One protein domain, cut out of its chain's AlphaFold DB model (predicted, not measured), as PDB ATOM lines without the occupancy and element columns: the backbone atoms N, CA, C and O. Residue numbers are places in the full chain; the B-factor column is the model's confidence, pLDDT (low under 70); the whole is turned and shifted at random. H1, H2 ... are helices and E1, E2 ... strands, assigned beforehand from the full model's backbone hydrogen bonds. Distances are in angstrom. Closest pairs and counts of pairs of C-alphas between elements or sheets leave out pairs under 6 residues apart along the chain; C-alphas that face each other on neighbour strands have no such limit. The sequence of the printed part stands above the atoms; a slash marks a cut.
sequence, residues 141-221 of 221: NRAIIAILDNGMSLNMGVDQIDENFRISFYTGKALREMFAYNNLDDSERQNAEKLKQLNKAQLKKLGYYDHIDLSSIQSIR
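What this domain is: This is residues 141 to 221 of the 221 residues of an uncharacterized protein of Lyngbya confervoides BDU141951 (UniProt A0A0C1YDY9). A strongly twisted antiparallel sheet curls partway towards a barrel without closing, and three helices gather at one end of it. H1 and H3 pack on the sheet, while H2 lies farther out beside H1 and makes the far end of the elongated outline. The 81 printed residues hold five named strands and three named helices, along the chain E1 E2 E3 H1 H2 H3 E4 E5, with sheet order E4 E3 E2 E1 E5; the class is mixed, helices and strands. The whole is compact, with a radius of gyration of the C-alphas of 13.4 A and spans of 40 by 23 by 19 A.

Where its parts are: E1, residues 143 to 148, begins at C-alpha 143 (165.471, 138.286, 188.475). E2 is residues 153 to 161, 19.0 A long, and bends by 78 degrees at residue 157. E3 is residues 166 to 171, E4 209 to 213, and E5 217 to 220, ending at C-alpha 220 (166.814, 133.542, 197.664). H1 is residues 172 to 179, H2 186 to 196, 15.4 A long, and H3 200 to 205.

How they stand to each other: E1, E2 and E3 form a meander, each strand the antiparallel neighbour of the one before; N 146 and O 154 are 2.9 A apart, N 170 and O 157 2.8 A. E4 is antiparallel to E3, with N 169 to O 210 at 2.9 A, and E5 to E1, with N 147 to O 219 at 2.9 A. H1 is on the sheet at a height of 7.4 A, over E3. H3 is on it at 7.5 A, only just over E4, with 3 C-alphas. H1 and H2 touch, the closest C-alphas being those of Met 178 and Ala 192, 4.5 A, only just about perpendicular at 72 degrees. H1 and H3 are apart. In H1, H2 and H3 every O i to N i+4 pair is within hydrogen-bond range.

The domain as a whole: The C-alphas of Asp 186 and Ser 215, the two farthest apart, are 40.2 A apart. The printed part has no cut, no link is long, and no printed residue is under 70 in pLDDT.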
ATOM      1  N   ASN A 141     159.795 135.065 185.318       83.06
ATOM      2  CA  ASN A 141     160.200 136.376 184.812       83.06
ATOM      3  C   ASN A 141     160.715 137.361 185.874       83.06
ATOM      4  O   ASN A 141     160.879 138.546 185.575       83.06
ATOM      5  N   ARG A 142     161.020 136.901 187.094       85.81
ATOM      6  CA  ARG A 142     161.757 137.702 188.080       85.81
ATOM      7  C   ARG A 142     163.240 137.367 188.075       85.81
ATOM      8  O   ARG A 142     163.640 136.206 187.995       85.81
ATOM      9  N   ALA A 143     164.053 138.413 188.183       89.69
ATOM     10  CA  ALA A 143     165.471 138.286 188.475       89.69
ATOM     11  C   ALA A 143     165.661 138.158 189.989       89.69
ATOM     12  O   ALA A 143     165.145 138.978 190.746       89.69
ATOM     13  N   ILE A 144     166.412 137.146 190.404       91.50
ATOM     14  CA  ILE A 144     166.718 136.852 191.802       91.50
ATOM     15  C   ILE A 144     168.204 136.541 191.970       91.50
ATOM     16  O   ILE A 144     168.909 136.230 190.999       91.50
ATOM     17  N   ILE A 145     168.663 136.566 193.219       92.94
ATOM     18  CA  ILE A 145     169.965 136.016 193.600       92.94
ATOM     19  C   ILE A 145     169.727 134.752 194.425       92.94
ATOM     20  O   ILE A 145     169.269 134.824 195.564       92.94
ATOM     21  N   ALA A 146     170.056 133.590 193.865       92.62
ATOM     22  CA  ALA A 146     170.042 132.330 194.600       92.62
ATOM     23  C   ALA A 146     171.383 132.124 195.312       92.62
ATOM     24  O   ALA A 146     172.443 132.220 194.693       92.62
ATOM     25  N   ILE A 147     171.340 131.826 196.608       92.38
ATOM     26  CA  ILE A 147     172.503 131.386 197.383       92.38
ATOM     27  C   ILE A 147     172.455 129.867 197.438       92.38
ATOM     28  O   ILE A 147     171.456 129.295 197.872       92.38
ATOM     29  N   LEU A 148     173.516 129.219 196.974       93.00
ATOM     30  CA  LEU A 148     173.619 127.766 196.900       93.00
ATOM     31  C   LEU A 148     174.170 127.186 198.203       93.00
ATOM     32  O   LEU A 148     174.844 127.884 198.958       93.00
ATOM     33  N   ASP A 149     173.965 125.890 198.433       88.56
ATOM     34  CA  ASP A 149     174.459 125.200 199.639       88.56
ATOM     35  C   ASP A 149     175.989 125.269 199.808       88.56
ATOM     36  O   ASP A 149     176.509 125.169 200.917       88.56
ATOM     37  N   ASN A 150     176.727 125.466 198.712       89.75
ATOM     38  CA  ASN A 150     178.178 125.664 198.734       89.75
ATOM     39  C   ASN A 150     178.599 127.127 199.004       89.75
ATOM     40  O   ASN A 150     179.782 127.449 198.909       89.75
ATOM     41  N   GLY A 151     177.648 128.018 199.292       90.06
ATOM     42  CA  GLY A 151     177.862 129.444 199.547       90.06
ATOM     43  C   GLY A 151     178.001 130.315 198.295       90.06
ATOM     44  O   GLY A 151     178.103 131.538 198.414       90.06
ATOM     45  N   MET A 152     177.995 129.737 197.090       93.06
ATOM     46  CA  MET A 152     178.048 130.521 195.855       93.06
ATOM     47  C   MET A 152     176.736 131.268 195.623       93.06
ATOM     48  O   MET A 152     175.652 130.756 195.891       93.06
ATOM     49  N   SER A 153     176.836 132.483 195.086       94.19
ATOM     50  CA  SER A 153     175.676 133.266 194.652       94.19
ATOM     51  C   SER A 153     175.502 133.174 193.141       94.19
ATOM     52  O   SER A 153     176.472 133.286 192.387       94.19
ATOM     53  N   LEU A 154     174.261 133.010 192.701       94.44
ATOM     54  CA  LEU A 154     173.874 132.873 191.306       94.44
ATOM     55  C   LEU A 154     172.798 133.907 190.965       94.44
ATOM     56  O   LEU A 154     171.691 133.862 191.493       94.44
ATOM     57  N   ASN A 155     173.117 134.814 190.041       94.38
ATOM     58  CA  ASN A 155     172.132 135.730 189.468       94.38
ATOM     59  C   ASN A 155     171.352 134.998 188.378       94.38
ATOM     60  O   ASN A 155     171.955 134.534 187.401       94.38
ATOM     61  N   MET A 156     170.035 134.922 188.528       94.31
ATOM     62  CA  MET A 156     169.182 134.150 187.631       94.31
ATOM     63  C   MET A 156     167.838 134.837 187.383       94.31
ATOM     64  O   MET A 156     167.245 135.401 188.296       94.31
ATOM     65  N   GLY A 157     167.364 134.791 186.140       94.38
ATOM     66  CA  GLY A 157     165.982 135.093 185.776       94.38
ATOM     67  C   GLY A 157     165.191 133.799 185.735       94.38
ATOM     68  O   GLY A 157     165.451 132.973 184.857       94.38
ATOM     69  N   VAL A 158     164.277 133.599 186.681       92.38
ATOM     70  CA  VAL A 158     163.503 132.355 186.764       92.38
ATOM     71  C   VAL A 158     162.584 132.246 185.554       92.38
ATOM     72  O   VAL A 158     161.855 133.187 185.250       92.38
ATOM     73  N   ASP A 159     162.623 131.110 184.859       92.31
ATOM     74  CA  ASP A 159     161.730 130.833 183.731       92.31
ATOM     75  C   ASP A 159     160.625 129.860 184.155       92.31
ATOM     76  O   ASP A 159     159.452 130.219 184.200       92.31
ATOM     77  N   GLN A 160     161.001 128.642 184.545       90.75
ATOM     78  CA  GLN A 160     160.057 127.594 184.938       90.75
ATOM     79  C   GLN A 160     160.708 126.597 185.900       90.75
ATOM     80  O   GLN A 160     161.933 126.463 185.922       90.75
ATOM     81  N   ILE A 161     159.893 125.841 186.631       91.12
ATOM     82  CA  ILE A 161     160.326 124.653 187.370       91.12
ATOM     83  C   ILE A 161     159.643 123.419 186.781       91.12
ATOM     84  O   ILE A 161     158.485 123.486 186.378       91.12
ATOM     85  N   ASP A 162     160.383 122.321 186.649       91.19
ATOM     86  CA  ASP A 162     159.843 121.065 186.125       91.19
ATOM     87  C   ASP A 162     159.382 120.109 187.236       91.19
ATOM     88  O   ASP A 162     159.531 120.376 188.432       91.19
ATOM     89  N   GLU A 163     158.843 118.958 186.825       91.25
ATOM     90  CA  GLU A 163     158.292 117.955 187.738       91.25
ATOM     91  C   GLU A 163     159.318 117.352 188.714       91.25
ATOM     92  O   GLU A 163     158.945 116.814 189.758       91.25
ATOM     93  N   ASN A 164     160.612 117.475 188.394       91.81
ATOM     94  CA  ASN A 164     161.729 117.019 189.218       91.81
ATOM     95  C   ASN A 164     162.262 118.125 190.142       91.81
ATOM     96  O   ASN A 164     163.337 117.975 190.720       91.81
ATOM     97  N   PHE A 165     161.532 119.237 190.273       91.12
ATOM     98  CA  PHE A 165     161.952 120.430 191.006       91.12
ATOM     99  C   PHE A 165     163.240 121.058 190.468       91.12
ATOM    100  O   PHE A 165     163.995 121.691 191.210       91.12
ATOM    101  N   ARG A 166     163.497 120.914 189.166       94.25
ATOM    102  CA  ARG A 166     164.613 121.591 188.513       94.25
ATOM    103  C   ARG A 166     164.159 122.936 187.973       94.25
ATOM    104  O   ARG A 166     163.317 123.021 187.079       94.25
ATOM    105  N   ILE A 167     164.756 123.996 188.501       92.69
ATOM    106  CA  ILE A 167     164.535 125.361 188.042       92.69
ATOM    107  C   ILE A 167     165.344 125.565 186.774       92.69
ATOM    108  O   ILE A 167     166.564 125.415 186.766       92.69
ATOM    109  N   SER A 168     164.661 125.930 185.702       94.62
ATOM    110  CA  SER A 168     165.283 126.409 184.478       94.62
ATOM    111  C   SER A 168     165.294 127.933 184.486       94.62
ATOM    112  O   SER A 168     164.316 128.561 184.904       94.62
ATOM    113  N   PHE A 169     166.405 128.534 184.071       95.62
ATOM    114  CA  PHE A 169     166.609 129.965 184.259       95.62
ATOM    115  C   PHE A 169     167.532 130.595 183.219       95.62
ATOM    116  O   PHE A 169     168.430 129.961 182.665       95.62
ATOM    117  N   TYR A 170     167.348 131.897 183.027       96.44
ATOM    118  CA  TYR A 170     168.268 132.760 182.299       96.44
ATOM    119  C   TYR A 170     169.425 133.182 183.203       96.44
ATOM    120  O   TYR A 170     169.211 133.681 184.308       96.44
ATOM    121  N   THR A 171     170.662 132.995 182.751       96.50
ATOM    122  CA  THR A 171     171.853 133.308 183.556       96.50
ATOM    123  C   THR A 171     172.022 134.818 183.745       96.50
ATOM    124  O   THR A 171     171.493 135.624 182.979       96.50
ATOM    125  N   GLY A 172     172.856 135.239 184.700       94.06
ATOM    126  CA  GLY A 172     173.225 136.653 184.846       94.06
ATOM    127  C   GLY A 172     173.800 137.282 183.566       94.06
ATOM    128  O   GLY A 172     173.675 138.489 183.372       94.06
ATOM    129  N   LYS A 173     174.386 136.474 182.669       94.56
ATOM    130  CA  LYS A 173     174.797 136.908 181.329       94.56
ATOM    131  C   LYS A 173     173.584 137.286 180.472       94.56
ATOM    132  O   LYS A 173     173.551 138.382 179.926       94.56
ATOM    133  N   ALA A 174     172.566 136.427 180.418       94.75
ATOM    134  CA  ALA A 174     171.319 136.712 179.705       94.75
ATOM    135  C   ALA A 174     170.589 137.925 180.272       94.75
ATOM    136  O   ALA A 174     170.137 138.770 179.508       94.75
ATOM    137  N   LEU A 175     170.536 138.068 181.596       93.50
ATOM    138  CA  LEU A 175     169.929 139.243 182.223       93.50
ATOM    139  C   LEU A 175     170.558 140.553 181.729       93.50
ATOM    140  O   LEU A 175     169.836 141.493 181.403       93.50
ATOM    141  N   ARG A 176     171.890 140.600 181.613       91.25
ATOM    142  CA  ARG A 176     172.612 141.786 181.131       91.25
ATOM    143  C   ARG A 176     172.485 141.996 179.626       91.25
ATOM    144  O   ARG A 176     172.247 143.114 179.197       91.25
ATOM    145  N   GLU A 177     172.646 140.941 178.837       91.88
ATOM    146  CA  GLU A 177     172.819 141.065 177.382       91.88
ATOM    147  C   GLU A 177     171.510 140.902 176.595       91.88
ATOM    148  O   GLU A 177     171.438 141.308 175.441       91.88
ATOM    149  N   MET A 178     170.470 140.316 177.197       91.62
ATOM    150  CA  MET A 178     169.175 140.084 176.546       91.62
ATOM    151  C   MET A 178     168.038 140.908 177.147       91.62
ATOM    152  O   MET A 178     167.064 141.162 176.448       91.62
ATOM    153  N   PHE A 179     168.108 141.292 178.427       88.69
ATOM    154  CA  PHE A 179     166.962 141.884 179.133       88.69
ATOM    155  C   PHE A 179     167.197 143.308 179.667       88.69
ATOM    156  O   PHE A 179     166.224 144.002 179.957       88.69
ATOM    157  N   ALA A 180     168.436 143.805 179.728       83.75
ATOM    158  CA  ALA A 180     168.755 145.141 180.248       83.75
ATOM    159  C   ALA A 180     168.608 146.282 179.208       83.75
ATOM    160  O   ALA A 180     169.493 147.125 179.082       83.75
ATOM    161  N   TYR A 181     167.480 146.340 178.484       70.81
ATOM    162  CA  TYR A 181     167.253 147.226 177.318       70.81
ATOM    163  C   TYR A 181     167.598 148.705 177.518       70.81
ATOM    164  O   TYR A 181     168.046 149.366 176.581       70.81
ATOM    165  N   ASN A 182     167.397 149.223 178.728       72.50
ATOM    166  CA  ASN A 182     167.593 150.641 179.027       72.50
ATOM    167  C   ASN A 182     169.069 151.071 178.994       72.50
ATOM    168  O   ASN A 182     169.336 152.264 178.902       72.50
ATOM    169  N   ASN A 183     170.007 150.118 179.034       73.12
ATOM    170  CA  ASN A 183     171.446 150.381 179.096       73.12
ATOM    171  C   ASN A 183     172.204 149.941 177.834       73.12
ATOM    172  O   ASN A 183     173.430 149.982 177.844       73.12
ATOM    173  N   LEU A 184     171.496 149.496 176.790       81.44
ATOM    174  CA  LEU A 184     172.101 148.956 175.571       81.44
ATOM    175  C   LEU A 184     172.148 150.000 174.453       81.44
ATOM    176  O   LEU A 184     171.155 150.706 174.225       81.44
ATOM    177  N   ASP A 185     173.262 150.035 173.724       87.56
ATOM    178  CA  ASP A 185     173.373 150.756 172.456       87.56
ATOM    179  C   ASP A 185     172.607 150.050 171.313       87.56
ATOM    180  O   ASP A 185     172.051 148.960 171.476       87.56
ATOM    181  N   ASP A 186     172.529 150.671 170.133       87.06
ATOM    182  CA  ASP A 186     171.752 150.123 169.011       87.06
ATOM    183  C   ASP A 186     172.299 148.782 168.485       87.06
ATOM    184  O   ASP A 186     171.522 147.926 168.052       87.06
ATOM    185  N   SER A 187     173.616 148.566 168.543       88.25
ATOM    186  CA  SER A 187     174.247 147.305 168.136       88.25
ATOM    187  C   SER A 187     173.942 146.196 169.144       88.25
ATOM    188  O   SER A 187     173.567 145.079 168.773       88.25
ATOM    189  N   GLU A 188     174.037 146.511 170.431       87.50
ATOM    190  CA  GLU A 188     173.709 145.613 171.532       87.50
ATOM    191  C   GLU A 188     172.223 145.238 171.537       87.50
ATOM    192  O   GLU A 188     171.893 144.066 171.717       87.50
ATOM    193  N   ARG A 189     171.320 146.181 171.243       88.38
ATOM    194  CA  ARG A 189     169.882 145.902 171.089       88.38
ATOM    195  C   ARG A 189     169.602 144.937 169.945       88.38
ATOM    196  O   ARG A 189     168.839 143.990 170.118       88.38
ATOM    197  N   GLN A 190     170.236 145.128 168.789       90.38
ATOM    198  CA  GLN A 190     170.092 144.190 167.670       90.38
ATOM    199  C   GLN A 190     170.604 142.792 168.031       90.38
ATOM    200  O   GLN A 190     170.013 141.791 167.623       90.38
ATOM    201  N   ASN A 191     171.697 142.705 168.791       90.69
ATOM    202  CA  ASN A 191     172.206 141.431 169.280       90.69
ATOM    203  C   ASN A 191     171.253 140.781 170.299       90.69
ATOM    204  O   ASN A 191     170.974 139.589 170.188       90.69
ATOM    205  N   ALA A 192     170.696 141.557 171.233       92.12
ATOM    206  CA  ALA A 192     169.705 141.092 172.202       92.12
ATOM    207  C   ALA A 192     168.469 140.495 171.510       92.12
ATOM    208  O   ALA A 192     168.053 139.384 171.842       92.12
ATOM    209  N   GLU A 193     167.931 141.176 170.491       92.50
ATOM    210  CA  GLU A 193     166.813 140.661 169.690       92.50
ATOM    211  C   GLU A 193     167.172 139.351 168.984       92.50
ATOM    212  O   GLU A 193     166.398 138.398 169.032       92.50
ATOM    213  N   LYS A 194     168.370 139.244 168.390       93.50
ATOM    214  CA  LYS A 194     168.834 137.986 167.773       93.50
ATOM    215  C   LYS A 194     168.926 136.849 168.788       93.50
ATOM    216  O   LYS A 194     168.498 135.738 168.488       93.50
ATOM    217  N   LEU A 195     169.463 137.114 169.980       94.19
ATOM    218  CA  LEU A 195     169.567 136.123 171.053       94.19
ATOM    219  C   LEU A 195     168.186 135.646 171.514       94.19
ATOM    220  O   LEU A 195     168.000 134.450 171.724       94.19
ATOM    221  N   LYS A 196     167.199 136.542 171.613       92.62
ATOM    222  CA  LYS A 196     165.821 136.192 171.991       92.62
ATOM    223  C   LYS A 196     165.109 135.275 170.994       92.62
ATOM    224  O   LYS A 196     164.186 134.575 171.391       92.62
ATOM    225  N   GLN A 197     165.538 135.250 169.731       95.25
ATOM    226  CA  GLN A 197     165.002 134.330 168.718       95.25
ATOM    227  C   GLN A 197     165.592 132.910 168.814       95.25
ATOM    228  O   GLN A 197     165.109 131.996 168.146       95.25
ATOM    229  N   LEU A 198     166.647 132.699 169.611       95.75
ATOM    230  CA  LEU A 198     167.258 131.381 169.787       95.75
ATOM    231  C   LEU A 198     166.424 130.502 170.722       95.75
ATOM    232  O   LEU A 198     165.835 130.966 171.697       95.75
ATOM    233  N   ASN A 199     166.436 129.192 170.477       95.94
ATOM    234  CA  ASN A 199     165.787 128.246 171.383       95.94
ATOM    235  C   ASN A 199     166.627 127.988 172.653       95.94
ATOM    236  O   ASN A 199     167.837 128.226 172.693       95.94
ATOM    237  N   LYS A 200     165.992 127.430 173.694       95.12
ATOM    238  CA  LYS A 200     166.620 127.176 175.008       95.12
ATOM    239  C   LYS A 200     167.889 126.311 174.922       95.12
ATOM    240  O   LYS A 200     168.853 126.559 175.640       95.12
ATOM    241  N   ALA A 201     167.938 125.335 174.010       95.75
ATOM    242  CA  ALA A 201     169.115 124.482 173.825       95.75
ATOM    243  C   ALA A 201     170.306 125.247 173.220       95.75
ATOM    244  O   ALA A 201     171.451 125.033 173.620       95.75
ATOM    245  N   GLN A 202     170.047 126.154 172.276       97.31
ATOM    246  CA  GLN A 202     171.059 127.056 171.725       97.31
ATOM    247  C   GLN A 202     171.545 128.049 172.785       97.31
ATOM    248  O   GLN A 202     172.752 128.202 172.966       97.31
ATOM    249  N   LEU A 203     170.625 128.662 173.535       97.06
ATOM    250  CA  LEU A 203     170.958 129.584 174.624       97.06
ATOM    251  C   LEU A 203     171.811 128.916 175.704       97.06
ATOM    252  O   LEU A 203     172.771 129.521 176.182       97.06
ATOM    253  N   LYS A 204     171.532 127.647 176.026       96.44
ATOM    254  CA  LYS A 204     172.342 126.862 176.961       96.44
ATOM    255  C   LYS A 204     173.773 126.661 176.472       96.44
ATOM    256  O   LYS A 204     174.712 126.918 177.217       96.44
ATOM    257  N   LYS A 205     173.962 126.293 175.198       96.69
ATOM    258  CA  LYS A 205     175.305 126.159 174.595       96.69
ATOM    259  C   LYS A 205     176.109 127.464 174.634       96.69
ATOM    260  O   LYS A 205     177.332 127.422 174.681       96.69
ATOM    261  N   LEU A 206     175.426 128.605 174.613       96.56
ATOM    262  CA  LEU A 206     176.023 129.942 174.629       96.56
ATOM    263  C   LEU A 206     176.156 130.549 176.045       96.56
ATOM    264  O   LEU A 206     176.632 131.683 176.185       96.56
ATOM    265  N   GLY A 207     175.747 129.816 177.087       96.38
ATOM    266  CA  GLY A 207     175.831 130.241 178.489       96.38
ATOM    267  C   GLY A 207     174.766 131.254 178.929       96.38
ATOM    268  O   GLY A 207     174.954 131.938 179.935       96.38
ATOM    269  N   TYR A 208     173.664 131.386 178.188       97.06
ATOM    270  CA  TYR A 208     172.546 132.289 178.508       97.06
ATOM    271  C   TYR A 208     171.410 131.610 179.274       97.06
ATOM    272  O   TYR A 208     170.565 132.287 179.852       97.06
ATOM    273  N   TYR A 209     171.377 130.283 179.284       97.62
ATOM    274  CA  TYR A 209     170.312 129.513 179.910       97.62
ATOM    275  C   TYR A 209     170.899 128.301 180.619       97.62
ATOM    276  O   TYR A 209     171.816 127.676 180.089       97.62
ATOM    277  N   ASP A 210     170.393 127.966 181.798       97.31
ATOM    278  CA  ASP A 210     170.844 126.787 182.529       97.31
ATOM    279  C   ASP A 210     169.758 126.251 183.466       97.31
ATOM    280  O   ASP A 210     168.619 126.727 183.464       97.31
ATOM    281  N   HIS A 211     170.102 125.215 184.229       96.00
ATOM    282  CA  HIS A 211     169.212 124.598 185.191       96.00
ATOM    283  C   HIS A 211     169.901 124.328 186.522       96.00
ATOM    284  O   HIS A 211     171.096 124.043 186.568       96.00
ATOM    285  N   ILE A 212     169.122 124.368 187.597       95.19
ATOM    286  CA  ILE A 212     169.576 124.031 188.940       95.19
ATOM    287  C   ILE A 212     168.479 123.291 189.696       95.19
ATOM    288  O   ILE A 212     167.298 123.613 189.563       95.19
ATOM    289  N   ASP A 213     168.859 122.289 190.478       93.94
ATOM    290  CA  ASP A 213     167.908 121.564 191.312       93.94
ATOM    291  C   ASP A 213     167.544 122.426 192.531       93.94
ATOM    292  O   ASP A 213     168.420 122.997 193.190       93.94
ATOM    293  N   LEU A 214     166.249 122.524 192.848       89.75
ATOM    294  CA  LEU A 214     165.750 123.354 193.950       89.75
ATOM    295  C   LEU A 214     166.414 123.007 195.289       89.75
ATOM    296  O   LEU A 214     166.662 123.887 196.112       89.75
ATOM    297  N   SER A 215     166.746 121.730 195.496       88.50
ATOM    298  CA  SER A 215     167.419 121.249 196.702       88.50
ATOM    299  C   SER A 215     168.792 121.876 196.932       88.50
ATOM    300  O   SER A 215     169.212 121.927 198.079       88.50
ATOM    301  N   SER A 216     169.467 122.348 195.877       91.94
ATOM    302  CA  SER A 216     170.785 122.991 195.958       91.94
ATOM    303  C   SER A 216     170.721 124.471 196.338       91.94
ATOM    304  O   SER A 216     171.768 125.096 196.524       91.94
ATOM    305  N   ILE A 217     169.516 125.050 196.414       89.31
ATOM    306  CA  ILE A 217     169.300 126.440 196.807       89.31
ATOM    307  C   ILE A 217     169.087 126.497 198.324       89.31
ATOM    308  O   ILE A 217     168.163 125.906 198.896       89.31
ATOM    309  N   GLN A 218     169.958 127.253 198.984       86.25
ATOM    310  CA  GLN A 218     169.888 127.520 200.410       86.25
ATOM    311  C   GLN A 218     168.872 128.626 200.712       86.25
ATOM    312  O   GLN A 218     168.014 128.439 201.573       86.25
ATOM    313  N   SER A 219     168.977 129.762 200.017       84.88
ATOM    314  CA  SER A 219     168.092 130.926 200.177       84.88
ATOM    315  C   SER A 219     168.030 131.767 198.899       84.88
ATOM    316  O   SER A 219     168.854 131.604 197.995       84.88
ATOM    317  N   ILE A 220     167.041 132.661 198.817       86.31
ATOM    318  CA  ILE A 220     166.814 133.542 197.664       86.31
ATOM    319  C   ILE A 220     166.683 134.991 198.131       86.31
ATOM    320  O   ILE A 220     165.948 135.301 199.073       86.31
ATOM    321  N   ARG A 221     167.404 135.888 197.452       82.75
ATOM    322  CA  ARG A 221     167.385 137.330 197.698       82.75
ATOM    323  C   ARG A 221     166.715 138.085 196.571       82.75
ATOM    324  O   ARG A 221     167.017 137.792 195.390       82.75
TER     325      ARG A 221